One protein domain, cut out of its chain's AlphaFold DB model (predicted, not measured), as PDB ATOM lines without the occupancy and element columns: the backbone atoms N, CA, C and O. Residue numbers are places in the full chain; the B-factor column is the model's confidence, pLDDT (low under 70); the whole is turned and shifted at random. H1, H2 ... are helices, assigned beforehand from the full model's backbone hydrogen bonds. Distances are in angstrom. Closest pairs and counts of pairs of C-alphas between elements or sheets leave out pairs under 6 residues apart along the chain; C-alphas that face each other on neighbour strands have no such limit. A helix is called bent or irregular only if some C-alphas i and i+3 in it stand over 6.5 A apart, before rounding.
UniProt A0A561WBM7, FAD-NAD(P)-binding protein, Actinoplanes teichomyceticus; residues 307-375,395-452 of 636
ATOM      1  N   GLY A 307     172.206 102.987  48.600       71.25
ATOM      2  CA  GLY A 307     171.471 102.310  49.663       71.25
ATOM      3  C   GLY A 307     170.921 100.951  49.241       71.25
ATOM      4  O   GLY A 307     171.040  99.996  50.003       71.25
ATOM      5  N   ALA A 308     170.328 100.855  48.053       71.56
ATOM      6  CA  ALA A 308     169.680  99.632  47.588       71.56
ATOM      7  C   ALA A 308     170.657  98.645  46.928       71.56
ATOM      8  O   ALA A 308     170.526  97.441  47.137       71.56
ATOM      9  N   ASP A 309     171.659  99.128  46.185       71.81
ATOM     10  CA  ASP A 309     172.511  98.266  45.353       71.81
ATOM     11  C   ASP A 309     173.906  98.023  45.944       71.81
ATOM     12  O   ASP A 309     174.444  96.911  45.853       71.81
ATOM     13  N   ALA A 310     174.515  99.062  46.527       76.25
ATOM     14  CA  ALA A 310     175.894  99.010  47.017       76.25
ATOM     15  C   ALA A 310     175.985  98.647  48.505       76.25
ATOM     16  O   ALA A 310     176.768  97.769  48.871       76.25
ATOM     17  N   TRP A 311     175.170  99.271  49.362       81.81
ATOM     18  CA  TRP A 311     175.217  99.047  50.808       81.81
ATOM     19  C   TRP A 311     175.024  97.585  51.220       81.81
ATOM     20  O   TRP A 311     175.825  97.123  52.026       81.81
ATOM     21  N   PRO A 312     174.078  96.805  50.655       82.75
ATOM     22  CA  PRO A 312     173.944  95.395  51.014       82.75
ATOM     23  C   PRO A 312     175.223  94.592  50.766       82.75
ATOM     24  O   PRO A 312     175.516  93.665  51.509       82.75
ATOM     25  N   ARG A 313     176.010  94.958  49.745       82.69
ATOM     26  CA  ARG A 313     177.292  94.312  49.431       82.69
ATOM     27  C   ARG A 313     178.384  94.749  50.402       82.69
ATOM     28  O   ARG A 313     179.091  93.894  50.919       82.69
ATOM     29  N   ILE A 314     178.483  96.053  50.671       82.25
ATOM     30  CA  ILE A 314     179.417  96.611  51.662       82.25
ATOM     31  C   ILE A 314     179.169  95.962  53.025       82.25
ATOM     32  O   ILE A 314     180.097  95.446  53.641       82.25
ATOM     33  N   ALA A 315     177.906  95.926  53.458       84.25
ATOM     34  CA  ALA A 315     177.515  95.325  54.721       84.25
ATOM     35  C   ALA A 315     177.889  93.840  54.773       84.25
ATOM     36  O   ALA A 315     178.468  93.389  55.756       84.25
ATOM     37  N   LYS A 316     177.650  93.098  53.684       86.38
ATOM     38  CA  LYS A 316     178.004  91.680  53.587       86.38
ATOM     39  C   LYS A 316     179.506  91.431  53.708       86.38
ATOM     40  O   LYS A 316     179.893  90.507  54.416       86.38
ATOM     41  N   GLU A 317     180.344  92.227  53.048       85.75
ATOM     42  CA  GLU A 317     181.808  92.099  53.127       85.75
ATOM     43  C   GLU A 317     182.314  92.381  54.553       85.75
ATOM     44  O   GLU A 317     183.078  91.590  55.110       85.75
ATOM     45  N   VAL A 318     181.817  93.451  55.185       85.38
ATOM     46  CA  VAL A 318     182.167  93.823  56.568       85.38
ATOM     47  C   VAL A 318     181.725  92.749  57.570       85.38
ATOM     48  O   VAL A 318     182.525  92.281  58.380       85.38
ATOM     49  N   GLU A 319     180.472  92.299  57.486       89.56
ATOM     50  CA  GLU A 319     179.935  91.236  58.344       89.56
ATOM     51  C   GLU A 319     180.683  89.911  58.137       89.56
ATOM     52  O   GLU A 319     180.969  89.194  59.096       89.56
ATOM     53  N   THR A 320     181.067  89.592  56.896       88.81
ATOM     54  CA  THR A 320     181.871  88.397  56.596       88.81
ATOM     55  C   THR A 320     183.232  88.461  57.279       88.81
ATOM     56  O   THR A 320     183.670  87.464  57.856       88.81
ATOM     57  N   ALA A 321     183.908  89.611  57.252       87.31
ATOM     58  CA  ALA A 321     185.189  89.786  57.932       87.31
ATOM     59  C   ALA A 321     185.060  89.565  59.445       87.31
ATOM     60  O   ALA A 321     185.830  88.783  60.008       87.31
ATOM     61  N   PHE A 322     184.025  90.138  60.067       88.19
ATOM     62  CA  PHE A 322     183.714  89.910  61.479       88.19
ATOM     63  C   PHE A 322     183.509  88.421  61.793       88.19
ATOM     64  O   PHE A 322     184.219  87.842  62.617       88.19
ATOM     65  N   TYR A 323     182.563  87.767  61.111       91.44
ATOM     66  CA  TYR A 323     182.210  86.379  61.412       91.44
ATOM     67  C   TYR A 323     183.338  85.396  61.088       91.44
ATOM     68  O   TYR A 323     183.531  84.424  61.814       91.44
ATOM     69  N   THR A 324     184.112  85.631  60.026       89.50
ATOM     70  CA  THR A 324     185.249  84.759  59.689       89.50
ATOM     71  C   THR A 324     186.399  84.914  60.673       89.50
ATOM     72  O   THR A 324     186.997  83.904  61.042       89.50
ATOM     73  N   ALA A 325     186.694  86.132  61.140       86.88
ATOM     74  CA  ALA A 325     187.661  86.353  62.212       86.88
ATOM     75  C   ALA A 325     187.217  85.656  63.507       86.88
ATOM     76  O   ALA A 325     188.007  84.936  64.119       86.88
ATOM     77  N   LEU A 326     185.932  85.775  63.855       88.81
ATOM     78  CA  LEU A 326     185.339  85.125  65.022       88.81
ATOM     79  C   LEU A 326     185.424  83.591  64.943       88.81
ATOM     80  O   LEU A 326     185.917  82.945  65.860       88.81
ATOM     81  N   LEU A 327     185.019  82.992  63.818       90.69
ATOM     82  CA  LEU A 327     185.043  81.537  63.625       90.69
ATOM     83  C   LEU A 327     186.464  80.962  63.532       90.69
ATOM     84  O   LEU A 327     186.691  79.833  63.972       90.69
ATOM     85  N   ARG A 328     187.428  81.706  62.969       88.25
ATOM     86  CA  ARG A 328     188.848  81.302  62.965       88.25
ATOM     87  C   ARG A 328     189.393  81.181  64.378       88.25
ATOM     88  O   ARG A 328     190.151  80.253  64.643       88.25
ATOM     89  N   ARG A 329     189.012  82.123  65.240       84.94
ATOM     90  CA  ARG A 329     189.426  82.184  66.638       84.94
ATOM     91  C   ARG A 329     188.742  81.105  67.476       84.94
ATOM     92  O   ARG A 329     189.425  80.353  68.161       84.94
ATOM     93  N   ASP A 330     187.415  81.023  67.396       87.31
ATOM     94  CA  ASP A 330     186.606  80.194  68.298       87.31
ATOM     95  C   ASP A 330     186.547  78.718  67.876       87.31
ATOM     96  O   ASP A 330     186.221  77.856  68.690       87.31
ATOM     97  N   VAL A 331     186.818  78.414  66.599       91.62
ATOM     98  CA  VAL A 331     186.581  77.080  66.025       91.62
ATOM     99  C   VAL A 331     187.756  76.584  65.183       91.62
ATOM    100  O   VAL A 331     188.550  75.771  65.647       91.62
ATOM    101  N   CYS A 332     187.841  76.999  63.914       90.75
ATOM    102  CA  CYS A 332     188.934  76.674  62.996       90.75
ATOM    103  C   CYS A 332     188.831  77.493  61.704       90.75
ATOM    104  O   CYS A 332     187.744  77.888  61.271       90.75
ATOM    105  N   ASP A 333     189.955  77.632  60.999       90.12
ATOM    106  CA  ASP A 333     189.983  78.242  59.663       90.12
ATOM    107  C   ASP A 333     189.145  77.465  58.630       90.12
ATOM    108  O   ASP A 333     188.563  78.062  57.725       90.12
ATOM    109  N   CYS A 334     188.998  76.146  58.792       93.81
ATOM    110  CA  CYS A 334     188.123  75.329  57.951       93.81
ATOM    111  C   CYS A 334     186.654  75.786  57.979       93.81
ATOM    112  O   CYS A 334     186.047  76.004  56.929       93.81
ATOM    113  N   THR A 335     186.103  75.964  59.178       93.69
ATOM    114  CA  THR A 335     184.725  76.402  59.408       93.69
ATOM    115  C   THR A 335     184.534  77.837  58.944       93.69
ATOM    116  O   THR A 335     183.526  78.135  58.313       93.69
ATOM    117  N   ALA A 336     185.516  78.713  59.180       90.12
ATOM    118  CA  ALA A 336     185.467  80.087  58.694       90.12
ATOM    119  C   ALA A 336     185.398  80.162  57.159       90.12
ATOM    120  O   ALA A 336     184.609  80.935  56.622       90.12
ATOM    121  N   ARG A 337     186.173  79.338  56.436       89.19
ATOM    122  CA  ARG A 337     186.116  79.276  54.963       89.19
ATOM    123  C   ARG A 337     184.786  78.723  54.449       89.19
ATOM    124  O   ARG A 337     184.254  79.258  53.479       89.19
ATOM    125  N   ALA A 338     184.253  77.679  55.087       92.44
ATOM    126  CA  ALA A 338     182.941  77.127  54.741       92.44
ATOM    127  C   ALA A 338     181.826  78.161  54.970       92.44
ATOM    128  O   ALA A 338     181.042  78.430  54.062       92.44
ATOM    129  N   PHE A 339     181.841  78.829  56.130       94.81
ATOM    130  CA  PHE A 339     180.926  79.923  56.440       94.81
ATOM    131  C   PHE A 339     181.026  81.046  55.412       94.81
ATOM    132  O   PHE A 339     180.005  81.496  54.914       94.81
ATOM    133  N   GLN A 340     182.240  81.486  55.066       90.88
ATOM    134  CA  GLN A 340     182.444  82.553  54.088       90.88
ATOM    135  C   GLN A 340     181.796  82.215  52.740       90.88
ATOM    136  O   GLN A 340     181.126  83.065  52.155       90.88
ATOM    137  N   ALA A 341     181.980  80.983  52.254       86.12
ATOM    138  CA  ALA A 341     181.396  80.536  50.994       86.12
ATOM    139  C   ALA A 341     179.859  80.508  51.051       86.12
ATOM    140  O   ALA A 341     179.211  81.051  50.157       86.12
ATOM    141  N   ASP A 342     179.287  79.937  52.115       91.62
ATOM    142  CA  ASP A 342     177.836  79.866  52.313       91.62
ATOM    143  C   ASP A 342     177.222  81.265  52.463       91.62
ATOM    144  O   ASP A 342     176.239  81.611  51.808       91.62
ATOM    145  N   TYR A 343     177.814  82.092  53.325       89.38
ATOM    146  CA  TYR A 343     177.291  83.399  53.701       89.38
ATOM    147  C   TYR A 343     177.317  84.374  52.520       89.38
ATOM    148  O   TYR A 343     176.322  85.061  52.298       89.38
ATOM    149  N   LEU A 344     178.388  84.399  51.715       86.69
ATOM    150  CA  LEU A 344     178.476  85.241  50.512       86.69
ATOM    151  C   LEU A 344     177.553  84.779  49.367       86.69
ATOM    152  O   LEU A 344     177.303  85.557  48.445       86.69
ATOM    153  N   ALA A 345     177.038  83.545  49.404       87.44
ATOM    154  CA  ALA A 345     176.148  83.014  48.370       87.44
ATOM    155  C   ALA A 345     174.690  83.493  48.498       87.44
ATOM    156  O   ALA A 345     173.907  83.326  47.560       87.44
ATOM    157  N   VAL A 346     174.309  84.088  49.633       89.75
ATOM    158  CA  VAL A 346     172.939  84.548  49.901       89.75
ATOM    159  C   VAL A 346     172.857  86.067  50.025       89.75
ATOM    160  O   VAL A 346     173.817  86.741  50.399       89.75
ATOM    161  N   ALA A 347     171.680  86.624  49.735       85.69
ATOM    162  CA  ALA A 347     171.445  88.059  49.846       85.69
ATOM    163  C   ALA A 347     171.457  88.533  51.312       85.69
ATOM    164  O   ALA A 347     170.992  87.824  52.211       85.69
ATOM    165  N   TRP A 348     171.952  89.752  51.531       87.56
ATOM    166  CA  TRP A 348     171.955  90.417  52.838       87.56
ATOM    167  C   TRP A 348     170.532  90.556  53.400       87.56
ATOM    168  O   TRP A 348     169.602  90.882  52.658       87.56
ATOM    169  N   ARG A 349     170.352  90.283  54.697       87.00
ATOM    170  CA  ARG A 349     169.071  90.264  55.433       87.00
ATOM    171  C   ARG A 349     168.004  89.295  54.902       87.00
ATOM    172  O   ARG A 349     166.836  89.380  55.294       87.00
ATOM    173  N   SER A 350     168.377  88.344  54.045       90.06
ATOM    174  CA  SER A 350     167.459  87.297  53.582       90.06
ATOM    175  C   SER A 350     167.169  86.259  54.681       90.06
ATOM    176  O   SER A 350     167.978  86.080  55.591       90.06
ATOM    177  N   PRO A 351     166.043  85.524  54.620       92.81
ATOM    178  CA  PRO A 351     165.811  84.393  55.522       92.81
ATOM    179  C   PRO A 351     166.952  83.364  55.494       92.81
ATOM    180  O   PRO A 351     167.399  82.929  56.546       92.81
ATOM    181  N   ALA A 352     167.504  83.084  54.308       91.69
ATOM    182  CA  ALA A 352     168.622  82.158  54.145       91.69
ATOM    183  C   ALA A 352     169.907  82.628  54.856       91.69
ATOM    184  O   ALA A 352     170.683  81.803  55.328       91.69
ATOM    185  N   GLU A 353     170.139  83.941  54.969       91.94
ATOM    186  CA  GLU A 353     171.241  84.475  55.777       91.94
ATOM    187  C   GLU A 353     171.073  84.123  57.256       91.94
ATOM    188  O   GLU A 353     172.042  83.704  57.888       91.94
ATOM    189  N   ARG A 354     169.854  84.246  57.798       90.75
ATOM    190  CA  ARG A 354     169.563  83.876  59.191       90.75
ATOM    191  C   ARG A 354     169.781  82.385  59.425       90.75
ATOM    192  O   ARG A 354     170.462  82.029  60.381       90.75
ATOM    193  N   ASP A 355     169.322  81.539  58.505       93.75
ATOM    194  CA  ASP A 355     169.514  80.087  58.593       93.75
ATOM    195  C   ASP A 355     171.008  79.705  58.600       93.75
ATOM    196  O   ASP A 355     171.431  78.807  59.331       93.75
ATOM    197  N   ILE A 356     171.839  80.390  57.803       93.31
ATOM    198  CA  ILE A 356     173.299  80.196  57.813       93.31
ATOM    199  C   ILE A 356     173.879  80.656  59.147       93.31
ATOM    200  O   ILE A 356     174.652  79.935  59.772       93.31
ATOM    201  N   LEU A 357     173.490  81.841  59.608       92.81
ATOM    202  CA  LEU A 357     173.927  82.385  60.884       92.81
ATOM    203  C   LEU A 357     173.569  81.460  62.065       92.81
ATOM    204  O   LEU A 357     174.322  81.423  63.036       92.81
ATOM    205  N   GLU A 358     172.466  80.715  62.008       94.12
ATOM    206  CA  GLU A 358     172.062  79.719  63.016       94.12
ATOM    207  C   GLU A 358     172.779  78.367  62.877       94.12
ATOM    208  O   GLU A 358     173.007  77.685  63.873       94.12
ATOM    209  N   ARG A 359     173.167  77.976  61.656       94.88
ATOM    210  CA  ARG A 359     173.855  76.703  61.377       94.88
ATOM    211  C   ARG A 359     175.278  76.649  61.935       94.88
ATOM    212  O   ARG A 359     175.765  75.569  62.266       94.88
ATOM    213  N   TYR A 360     175.962  77.789  61.979       94.62
ATOM    214  CA  TYR A 360     177.355  77.883  62.412       94.62
ATOM    215  C   TYR A 360     177.459  78.292  63.893       94.62
ATOM    216  O   TYR A 360     176.634  79.072  64.370       94.62
ATOM    217  N   PRO A 361     178.481  77.815  64.630       92.56
ATOM    218  CA  PRO A 361     178.692  78.123  66.052       92.56
ATOM    219  C   PRO A 361     179.224  79.555  66.259       92.56
ATOM    220  O   PRO A 361     180.382  79.771  66.606       92.56
ATOM    221  N   ILE A 362     178.380  80.550  65.998       90.25
ATOM    222  CA  ILE A 362     178.713  81.973  66.102       90.25
ATOM    223  C   ILE A 362     178.430  82.451  67.530       90.25
ATOM    224  O   ILE A 362     177.277  82.506  67.953       90.25
ATOM    225  N   SER A 363     179.486  82.815  68.259       84.19
ATOM    226  CA  SER A 363     179.428  83.243  69.666       84.19
ATOM    227  C   SER A 363     178.857  84.655  69.856       84.19
ATOM    228  O   SER A 363     178.237  84.940  70.879       84.19
ATOM    229  N   ARG A 364     179.023  85.533  68.859       86.25
ATOM    230  CA  ARG A 364     178.587  86.935  68.879       86.25
ATOM    231  C   ARG A 364     178.012  87.348  67.527       86.25
ATOM    232  O   ARG A 364     178.560  87.008  66.481       86.25
ATOM    233  N   ARG A 365     176.910  88.103  67.536       86.88
ATOM    234  CA  ARG A 365     176.296  88.668  66.324       86.88
ATOM    235  C   ARG A 365     176.858  90.053  66.024       86.88
ATOM    236  O   ARG A 365     177.054  90.844  66.942       86.88
ATOM    237  N   TRP A 366     177.081  90.336  64.743       85.38
ATOM    238  CA  TRP A 366     177.338  91.699  64.294       85.38
ATOM    239  C   TRP A 366     176.047  92.513  64.370       85.38
ATOM    240  O   TRP A 366     174.991  92.052  63.930       85.38
ATOM    241  N   SER A 367     176.151  93.729  64.890       78.81
ATOM    242  CA  SER A 367     175.063  94.696  64.942       78.81
ATOM    243  C   SER A 367     175.602  96.041  64.479       78.81
ATOM    244  O   SER A 367     176.525  96.597  65.070       78.81
ATOM    245  N   TRP A 368     175.027  96.557  63.394       74.25
ATOM    246  CA  TRP A 368     175.337  97.906  62.923       74.25
ATOM    247  C   TRP A 368     174.900  98.954  63.953       74.25
ATOM    248  O   TRP A 368     175.610  99.940  64.158       74.25
ATOM    249  N   ASP A 369     173.794  98.699  64.654       66.50
ATOM    250  CA  ASP A 369     173.260  99.569  65.704       66.50
ATOM    251  C   ASP A 369     174.245  99.667  66.881       66.50
ATOM    252  O   ASP A 369     174.500 100.754  67.400       66.50
ATOM    253  N   ASP A 370     174.923  98.562  67.212       63.50
ATOM    254  CA  ASP A 370     175.904  98.518  68.302       63.50
ATOM    255  C   ASP A 370     177.208  99.247  67.968       63.50
ATOM    256  O   ASP A 370     177.984  99.522  68.879       63.50
ATOM    257  N   ILE A 371     177.496  99.545  66.699       61.31
ATOM    258  CA  ILE A 371     178.798 100.072  66.251       61.31
ATOM    259  C   ILE A 371     178.723 101.565  65.898       61.31
ATOM    260  O   ILE A 371     179.751 102.212  65.728       61.31
ATOM    261  N   GLY A 372     177.527 102.161  65.925       57.22
ATOM    262  CA  GLY A 372     177.329 103.600  65.712       57.22
ATOM    263  C   GLY A 372     176.526 103.935  64.457       57.22
ATOM    264  O   GLY A 372     176.739 104.982  63.844       57.22
ATOM    265  N   TYR A 373     175.619 103.045  64.045       54.22
ATOM    266  CA  TYR A 373     174.643 103.355  63.006       54.22
ATOM    267  C   TYR A 373     173.662 104.461  63.463       54.22
ATOM    268  O   TYR A 373     173.297 104.521  64.637       54.22
ATOM    269  N   PRO A 374     173.215 105.358  62.561       46.41
ATOM    270  CA  PRO A 374     172.185 106.355  62.851       46.41
ATOM    271  C   PRO A 374     170.791 105.739  62.926       46.41
ATOM    272  O   PRO A 374     170.255 105.263  61.924       46.41
ATOM    273  N   GLY A 375     170.151 105.882  64.075       51.41
ATOM    274  CA  GLY A 375     168.739 105.550  64.265       51.41
ATOM    275  C   GLY A 375     168.537 104.702  65.509       51.41
ATOM    276  O   GLY A 375     169.401 103.898  65.831       51.41
ATOM    277  N   ASP A 395     186.389 101.954  77.383       67.56
ATOM    278  CA  ASP A 395     187.367 101.265  78.221       67.56
ATOM    279  C   ASP A 395     186.822  99.867  78.542       67.56
ATOM    280  O   ASP A 395     186.418  99.603  79.684       67.56
ATOM    281  N   PRO A 396     186.707  98.991  77.520       58.09
ATOM    282  CA  PRO A 396     186.265  97.631  77.758       58.09
ATOM    283  C   PRO A 396     187.231  97.004  78.761       58.09
ATOM    284  O   PRO A 396     188.452  97.120  78.629       58.09
ATOM    285  N   ARG A 397     186.693  96.357  79.804       54.22
ATOM    286  CA  ARG A 397     187.532  95.645  80.777       54.22
ATOM    287  C   ARG A 397     188.479  94.729  79.998       54.22
ATOM    288  O   ARG A 397     187.984  94.041  79.107       54.22
ATOM    289  N   PRO A 398     189.787  94.699  80.321       44.38
ATOM    290  CA  PRO A 398     190.742  93.900  79.571       44.38
ATOM    291  C   PRO A 398     190.251  92.457  79.533       44.38
ATOM    292  O   PRO A 398     190.209  91.782  80.566       44.38
ATOM    293  N   ASP A 399     189.837  92.013  78.349       44.88
ATOM    294  CA  ASP A 399     189.575  90.609  78.118       44.88
ATOM    295  C   ASP A 399     190.942  89.910  78.150       44.88
ATOM    296  O   ASP A 399     191.812  90.240  77.334       44.88
ATOM    297  N   PRO A 400     191.174  88.959  79.072       38.97
ATOM    298  CA  PRO A 400     192.417  88.197  79.128       38.97
ATOM    299  C   PRO A 400     192.730  87.409  77.836       38.97
ATOM    300  O   PRO A 400     193.805  86.819  77.746       38.97
ATOM    301  N   THR A 401     191.830  87.398  76.846       48.50
ATOM    302  CA  THR A 401     192.006  86.785  75.522       48.50
ATOM    303  C   THR A 401     192.379  87.757  74.383       48.50
ATOM    304  O   THR A 401     192.848  87.278  73.350       48.50
ATOM    305  N   GLY A 402     192.258  89.088  74.552       45.38
ATOM    306  CA  GLY A 402     192.584  90.099  73.518       45.38
ATOM    307  C   GLY A 402     191.519  90.272  72.412       45.38
ATOM    308  O   GLY A 402     191.789  90.026  71.238       45.38
ATOM    309  N   ASP A 403     190.305  90.689  72.788       55.44
ATOM    310  CA  ASP A 403     189.024  90.387  72.109       55.44
ATOM    311  C   ASP A 403     188.559  91.324  70.958       55.44
ATOM    312  O   ASP A 403     187.483  91.117  70.397       55.44
ATOM    313  N   ASP A 404     189.347  92.318  70.523       57.81
ATOM    314  CA  ASP A 404     188.899  93.296  69.501       57.81
ATOM    315  C   ASP A 404     189.148  92.878  68.037       57.81
ATOM    316  O   ASP A 404     188.564  93.448  67.109       57.81
ATOM    317  N   GLY A 405     189.943  91.828  67.801       67.88
ATOM    318  CA  GLY A 405     190.373  91.407  66.459       67.88
ATOM    319  C   GLY A 405     189.249  91.260  65.410       67.88
ATOM    320  O   GLY A 405     189.425  91.722  64.281       67.88
ATOM    321  N   PRO A 406     188.077  90.666  65.729       77.38
ATOM    322  CA  PRO A 406     186.971  90.568  64.774       77.38
ATOM    323  C   PRO A 406     186.318  91.908  64.405       77.38
ATOM    324  O   PRO A 406     185.940  92.095  63.248       77.38
ATOM    325  N   ILE A 407     186.172  92.840  65.358       75.31
ATOM    326  CA  ILE A 407     185.616  94.177  65.084       75.31
ATOM    327  C   ILE A 407     186.616  94.984  64.265       75.31
ATOM    328  O   ILE A 407     186.235  95.595  63.267       75.31
ATOM    329  N   GLU A 408     187.892  94.935  64.645       70.38
ATOM    330  CA  GLU A 408     188.961  95.593  63.904       70.38
ATOM    331  C   GLU A 408     189.025  95.110  62.454       70.38
ATOM    332  O   GLU A 408     189.070  95.932  61.540       70.38
ATOM    333  N   ALA A 409     188.926  93.795  62.223       72.44
ATOM    334  CA  ALA A 409     188.887  93.223  60.879       72.44
ATOM    335  C   ALA A 409     187.703  93.753  60.050       72.44
ATOM    336  O   ALA A 409     187.856  94.082  58.874       72.44
ATOM    337  N   ALA A 410     186.524  93.866  60.660       79.12
ATOM    338  CA  ALA A 410     185.320  94.366  60.005       79.12
ATOM    339  C   ALA A 410     185.433  95.857  59.640       79.12
ATOM    340  O   ALA A 410     185.163  96.253  58.503       79.12
ATOM    341  N   VAL A 411     185.888  96.681  60.586       74.69
ATOM    342  CA  VAL A 411     186.138  98.113  60.373       74.69
ATOM    343  C   VAL A 411     187.246  98.331  59.335       74.69
ATOM    344  O   VAL A 411     187.112  99.202  58.477       74.69
ATOM    345  N   GLY A 412     188.292  97.501  59.347       71.38
ATOM    346  CA  GLY A 412     189.359  97.516  58.348       71.38
ATOM    347  C   GLY A 412     188.839  97.289  56.926       71.38
ATOM    348  O   GLY A 412     189.205  98.031  56.015       71.38
ATOM    349  N   VAL A 413     187.910  96.344  56.736       76.62
ATOM    350  CA  VAL A 413     187.261  96.118  55.430       76.62
ATOM    351  C   VAL A 413     186.415  97.314  54.991       76.62
ATOM    352  O   VAL A 413     186.451  97.685  53.818       76.62
ATOM    353  N   LEU A 414     185.686  97.964  55.905       77.56
ATOM    354  CA  LEU A 414     184.929  99.181  55.576       77.56
ATOM    355  C   LEU A 414     185.847 100.299  55.049       77.56
ATOM    356  O   LEU A 414     185.453 101.077  54.173       77.56
ATOM    357  N   ASP A 415     187.068 100.368  55.570       71.44
ATOM    358  CA  ASP A 415     188.096 101.307  55.141       71.44
ATOM    359  C   ASP A 415     188.712 100.949  53.780       71.44
ATOM    360  O   ASP A 415     188.887 101.839  52.942       71.44
ATOM    361  N   ASP A 416     188.973  99.665  53.522       71.06
ATOM    362  CA  ASP A 416     189.504  99.174  52.241       71.06
ATOM    363  C   ASP A 416     188.496  99.354  51.088       71.06
ATOM    364  O   ASP A 416     188.871  99.670  49.956       71.06
ATOM    365  N   LEU A 417     187.193  99.256  51.370       75.19
ATOM    366  CA  LEU A 417     186.132  99.461  50.376       75.19
ATOM    367  C   LEU A 417     186.023 100.911  49.871       75.19
ATOM    368  O   LEU A 417     185.280 101.171  48.921       75.19
ATOM    369  N   ARG A 418     186.767 101.866  50.451       76.38
ATOM    370  CA  ARG A 418     186.782 103.260  49.979       76.38
ATOM    371  C   ARG A 418     187.170 103.376  48.508       76.38
ATOM    372  O   ARG A 418     186.562 104.168  47.792       76.38
ATOM    373  N   ASP A 419     188.153 102.602  48.054       71.62
ATOM    374  CA  ASP A 419     188.610 102.658  46.661       71.62
ATOM    375  C   ASP A 419     187.539 102.158  45.687       71.62
ATOM    376  O   ASP A 419     187.313 102.776  44.648       71.62
ATOM    377  N   GLU A 420     186.799 101.112  46.055       73.50
ATOM    378  CA  GLU A 420     185.682 100.607  45.247       73.50
ATOM    379  C   GLU A 420     184.517 101.610  45.206       73.50
ATOM    380  O   GLU A 420     183.912 101.820  44.152       73.50
ATOM    381  N   VAL A 421     184.242 102.307  46.318       76.38
ATOM    382  CA  VAL A 421     183.266 103.410  46.337       76.38
ATOM    383  C   VAL A 421     183.715 104.550  45.420       76.38
ATOM    384  O   VAL A 421     182.893 105.061  44.663       76.38
ATOM    385  N   ARG A 422     185.007 104.915  45.408       74.56
ATOM    386  CA  ARG A 422     185.541 105.943  44.491       74.56
ATOM    387  C   ARG A 422     185.351 105.565  43.024       74.56
ATOM    388  O   ARG A 422     185.006 106.429  42.223       74.56
ATOM    389  N   LEU A 423     185.531 104.293  42.664       70.69
ATOM    390  CA  LEU A 423     185.299 103.823  41.292       70.69
ATOM    391  C   LEU A 423     183.835 103.994  40.857       70.69
ATOM    392  O   LEU A 423     183.578 104.280  39.687       70.69
ATOM    393  N   ALA A 424     182.883 103.882  41.788       70.50
ATOM    394  CA  ALA A 424     181.463 104.110  41.524       70.50
ATOM    395  C   ALA A 424     181.088 105.598  41.359       70.50
ATOM    396  O   ALA A 424     179.971 105.888  40.948       70.50
ATOM    397  N   LEU A 425     181.995 106.545  41.638       71.44
ATOM    398  CA  LEU A 425     181.750 107.990  41.474       71.44
ATOM    399  C   LEU A 425     182.065 108.525  40.077       71.44
ATOM    400  O   LEU A 425     181.857 109.710  39.821       71.44
ATOM    401  N   GLY A 426     182.558 107.675  39.171       65.50
ATOM    402  CA  GLY A 426     182.742 108.055  37.774       65.50
ATOM    403  C   GLY A 426     181.430 108.505  37.103       65.50
ATOM    404  O   GLY A 426     180.343 108.249  37.629       65.50
ATOM    405  N   PRO A 427     181.504 109.154  35.927       60.44
ATOM    406  CA  PRO A 427     180.324 109.619  35.199       60.44
ATOM    407  C   PRO A 427     179.271 108.513  35.029       60.44
ATOM    408  O   PRO A 427     179.572 107.443  34.499       60.44
ATOM    409  N   GLY A 428     178.044 108.769  35.495       61.91
ATOM    410  CA  GLY A 428     176.927 107.815  35.449       61.91
ATOM    411  C   GLY A 428     176.981 106.674  36.476       61.91
ATOM    412  O   GLY A 428     176.190 105.742  36.369       61.91
ATOM    413  N   GLY A 429     177.897 106.714  37.449       69.12
ATOM    414  CA  GLY A 429     178.093 105.622  38.406       69.12
ATOM    415  C   GLY A 429     177.115 105.594  39.592       69.12
ATOM    416  O   GLY A 429     176.686 104.509  39.989       69.12
ATOM    417  N   LEU A 430     176.696 106.754  40.119       73.56
ATOM    418  CA  LEU A 430     175.659 106.872  41.158       73.56
ATOM    419  C   LEU A 430     174.478 107.724  40.679       73.56
ATOM    420  O   LEU A 430     174.673 108.707  39.968       73.56
ATOM    421  N   THR A 431     173.270 107.384  41.139       77.31
ATOM    422  CA  THR A 431     172.080 108.250  41.022       77.31
ATOM    423  C   THR A 431     172.193 109.483  41.930       77.31
ATOM    424  O   THR A 431     172.973 109.491  42.889       77.31
ATOM    425  N   ASP A 432     171.367 110.511  41.709       77.94
ATOM    426  CA  ASP A 432     171.338 111.712  42.569       77.94
ATOM    427  C   ASP A 432     170.967 111.376  44.026       77.94
ATOM    428  O   ASP A 432     171.511 111.946  44.980       77.94
ATOM    429  N   ALA A 433     170.062 110.409  44.222       77.12
ATOM    430  CA  ALA A 433     169.718 109.884  45.542       77.12
ATOM    431  C   ALA A 433     170.907 109.147  46.185       77.12
ATOM    432  O   ALA A 433     171.219 109.383  47.357       77.12
ATOM    433  N   GLY A 434     171.618 108.326  45.404       78.12
ATOM    434  CA  GLY A 434     172.840 107.646  45.825       78.12
ATOM    435  C   GLY A 434     173.942 108.624  46.236       78.12
ATOM    436  O   GLY A 434     174.547 108.458  47.297       78.12
ATOM    437  N   ARG A 435     174.148 109.699  45.463       79.62
ATOM    438  CA  ARG A 435     175.124 110.753  45.775       79.62
ATOM    439  C   ARG A 435     174.757 111.525  47.037       79.62
ATOM    440  O   ARG A 435     175.603 111.730  47.904       79.62
ATOM    441  N   ARG A 436     173.483 111.882  47.206       82.19
ATOM    442  CA  ARG A 436     172.994 112.512  48.442       82.19
ATOM    443  C   ARG A 436     173.245 111.623  49.659       82.19
ATOM    444  O   ARG A 436     173.691 112.119  50.694       82.19
ATOM    445  N   ARG A 437     172.984 110.319  49.536       80.56
ATOM    446  CA  ARG A 437     173.222 109.339  50.602       80.56
ATOM    447  C   ARG A 437     174.713 109.156  50.895       80.56
ATOM    448  O   ARG A 437     175.073 109.016  52.066       80.56
ATOM    449  N   LEU A 438     175.579 109.213  49.882       82.56
ATOM    450  CA  LEU A 438     177.031 109.197  50.071       82.56
ATOM    451  C   LEU A 438     177.475 110.347  50.977       82.56
ATOM    452  O   LEU A 438     178.130 110.125  51.994       82.56
ATOM    453  N   ASP A 439     177.083 111.569  50.634       79.94
ATOM    454  CA  ASP A 439     177.536 112.776  51.323       79.94
ATOM    455  C   ASP A 439     176.923 112.910  52.724       79.94
ATOM    456  O   ASP A 439     177.600 113.283  53.684       79.94
ATOM    457  N   GLN A 440     175.625 112.624  52.861       79.00
ATOM    458  CA  GLN A 440     174.883 112.901  54.095       79.00
ATOM    459  C   GLN A 440     174.987 111.781  55.131       79.00
ATOM    460  O   GLN A 440     174.879 112.064  56.328       79.00
ATOM    461  N   TRP A 441     175.205 110.542  54.684       77.94
ATOM    462  CA  TRP A 441     175.103 109.353  55.524       77.94
ATOM    463  C   TRP A 441     176.348 108.456  55.465       77.94
ATOM    464  O   TRP A 441     176.943 108.205  56.510       77.94
ATOM    465  N   TYR A 442     176.816 108.046  54.281       79.50
ATOM    466  CA  TYR A 442     177.949 107.111  54.192       79.50
ATOM    467  C   TYR A 442     179.280 107.756  54.584       79.50
ATOM    468  O   TYR A 442     180.021 107.188  55.376       79.50
ATOM    469  N   THR A 443     179.581 108.956  54.082       80.19
ATOM    470  CA  THR A 443     180.840 109.664  54.376       80.19
ATOM    471  C   THR A 443     181.013 109.919  55.874       80.19
ATOM    472  O   THR A 443     182.077 109.603  56.401       80.19
ATOM    473  N   PRO A 444     179.994 110.421  56.602       76.06
ATOM    474  CA  PRO A 444     180.092 110.584  58.049       76.06
ATOM    475  C   PRO A 444     180.290 109.275  58.813       76.06
ATOM    476  O   PRO A 444     181.104 109.250  59.729       76.06
ATOM    477  N   ILE A 445     179.586 108.201  58.440       73.56
ATOM    478  CA  ILE A 445     179.732 106.888  59.087       73.56
ATOM    479  C   ILE A 445     181.107 106.300  58.798       73.56
ATOM    480  O   ILE A 445     181.792 105.853  59.704       73.56
ATOM    481  N   ASN A 446     181.547 106.339  57.543       75.62
ATOM    482  CA  ASN A 446     182.861 105.857  57.152       75.62
ATOM    483  C   ASN A 446     183.985 106.662  57.830       75.62
ATOM    484  O   ASN A 446     185.006 106.086  58.189       75.62
ATOM    485  N   ALA A 447     183.801 107.964  58.061       73.06
ATOM    486  CA  ALA A 447     184.727 108.751  58.869       73.06
ATOM    487  C   ALA A 447     184.674 108.356  60.355       73.06
ATOM    488  O   ALA A 447     185.718 108.234  60.985       73.06
ATOM    489  N   LEU A 448     183.484 108.131  60.916       69.94
ATOM    490  CA  LEU A 448     183.312 107.752  62.321       69.94
ATOM    491  C   LEU A 448     183.905 106.371  62.627       69.94
ATOM    492  O   LEU A 448     184.684 106.241  63.563       69.94
ATOM    493  N   LEU A 449     183.534 105.365  61.836       67.44
ATOM    494  CA  LEU A 449     183.922 103.968  62.029       67.44
ATOM    495  C   LEU A 449     185.330 103.709  61.514       67.44
ATOM    496  O   LEU A 449     186.139 103.090  62.187       67.44
ATOM    497  N   GLY A 450     185.612 104.201  60.311       60.00
ATOM    498  CA  GLY A 450     186.829 103.888  59.585       60.00
ATOM    499  C   GLY A 450     188.046 104.706  60.008       60.00
ATOM    500  O   GLY A 450     189.156 104.188  60.045       60.00
ATOM    501  N   LEU A 451     187.862 105.985  60.362       58.22
ATOM    502  CA  LEU A 451     188.968 106.808  60.871       58.22
ATOM    503  C   LEU A 451     189.068 106.768  62.398       58.22
ATOM    504  O   LEU A 451     190.181 106.903  62.901       58.22
ATOM    505  N   GLY A 452     187.947 106.555  63.103       57.81
ATOM    506  CA  GLY A 452     187.883 106.386  64.558       57.81
ATOM    507  C   GLY A 452     188.571 107.489  65.373       57.81
ATOM    508  O   GLY A 452     189.105 108.469  64.851       57.81
TER     509      GLY A 452
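This is residues 307 to 375 and 395 to 452 of the 636 residues of the protein "FAD-NAD(P)-binding protein" of Actinoplanes teichomyceticus (UniProt A0A561WBM7). One long helix, H1, runs through the middle of the domain, with H2 folded back along it on one side and H5 running back along it on another. H3 folds back again beside H2, H6 follows H5, and the second arm of the bent helix H7 crosses H5 at a steep angle, while its first arm reaches the beginning of H1; residues 397 to 402 stick out as a free loop. The printed part has 127 residues with seven named helices, H1 to H7 in order along the chain, and no named strand; its class is all helix. The whole is compact, with a radius of gyration of the C-alphas of 15.7 A and spans of 46 by 36 by 26 A.

H1, residues 307 to 330, touches H2, residues 333 to 344, with the C-alphas of Thr 324 and Ala 336 closest at 4.8 A. The two are a helical hairpin, at a shallow tilt of 16 degrees, opposite ways. H2 touches H3, residues 351 to 359, with residues 339 to 343 alone; the closest C-alphas are those of Tyr 343 and Glu 353, 6.5 A apart. H2 and H3 are also a helical hairpin, at a shallow tilt of 11 degrees, opposite ways, and H3 is apart from H1. H1 touches H5, residues 405 to 416, where the C-alphas of Phe 322 and Pro 406 come closest at 4.7 A. Their tilt is shallow, 31 degrees, and they run opposite ways. H7, residues 432 to 451, was assigned as one helix by its hydrogen bonds but is bent: C-alphas 440 and 443 are 6.8 A apart, against about 5 A in a regular helix. Its arms, H7a, residues 432 to 440, and H7b, residues 443 to 451, are near each other at a steep tilt of 45 degrees. H5 touches H7b with residues 411 to 415 alone, closest at the C-alphas of Asp 415 and Gly 450, 5.3 A, at a steep tilt of 47 degrees, opposite ways. H7a is close to H1 but not clearly touching, with the C-alphas of Gly 307 and Gly 434 6.7 A apart. H4, residues 368 to 371, is close to H7b but not clearly touching: the C-alphas of Ile 371 and Leu 449 are 7.7 A apart. H6, residues 418 to 423, meets H5 only through their link and is apart from H1 and from both arms of H7. Each O i to N i+4 pair is within hydrogen-bond range in H2, H3, H5, H6, H7a and H7b; in H1 it is 17 of 20, and H4 is too short for such a pair.

H1 measures 32.6 A from C-alpha 307 at (171.471, 102.310, 49.663) to C-alpha 330 at (186.606, 80.194, 68.298). It is only just irregular: C-alphas 309 and 312 are 6.51 A apart. H2 spans 16.3 A, H5 16.2 A, H3 12.6 A, H6 8.8 A and H4 5.3 A. H7a spans 12.1 A and H7b 10.8 A, ending with C-alpha 451 at (188.968, 106.808, 60.871).

The C-alphas farthest apart are those of Pro 400 and Pro 427, 50.3 A. Residues 376 to 394 are not printed, and C-alphas 375 and 395 are 23.7 A apart across this cut, which lies in the link from H4 to H5. Of the links that are printed whole, H1 to H2 and H5 to H6 are tight, the others short. The mean pLDDT of the printed part is 77.7; residues 369 to 375, 395 to 405, 426 to 429 and 448 to 452 are under 70.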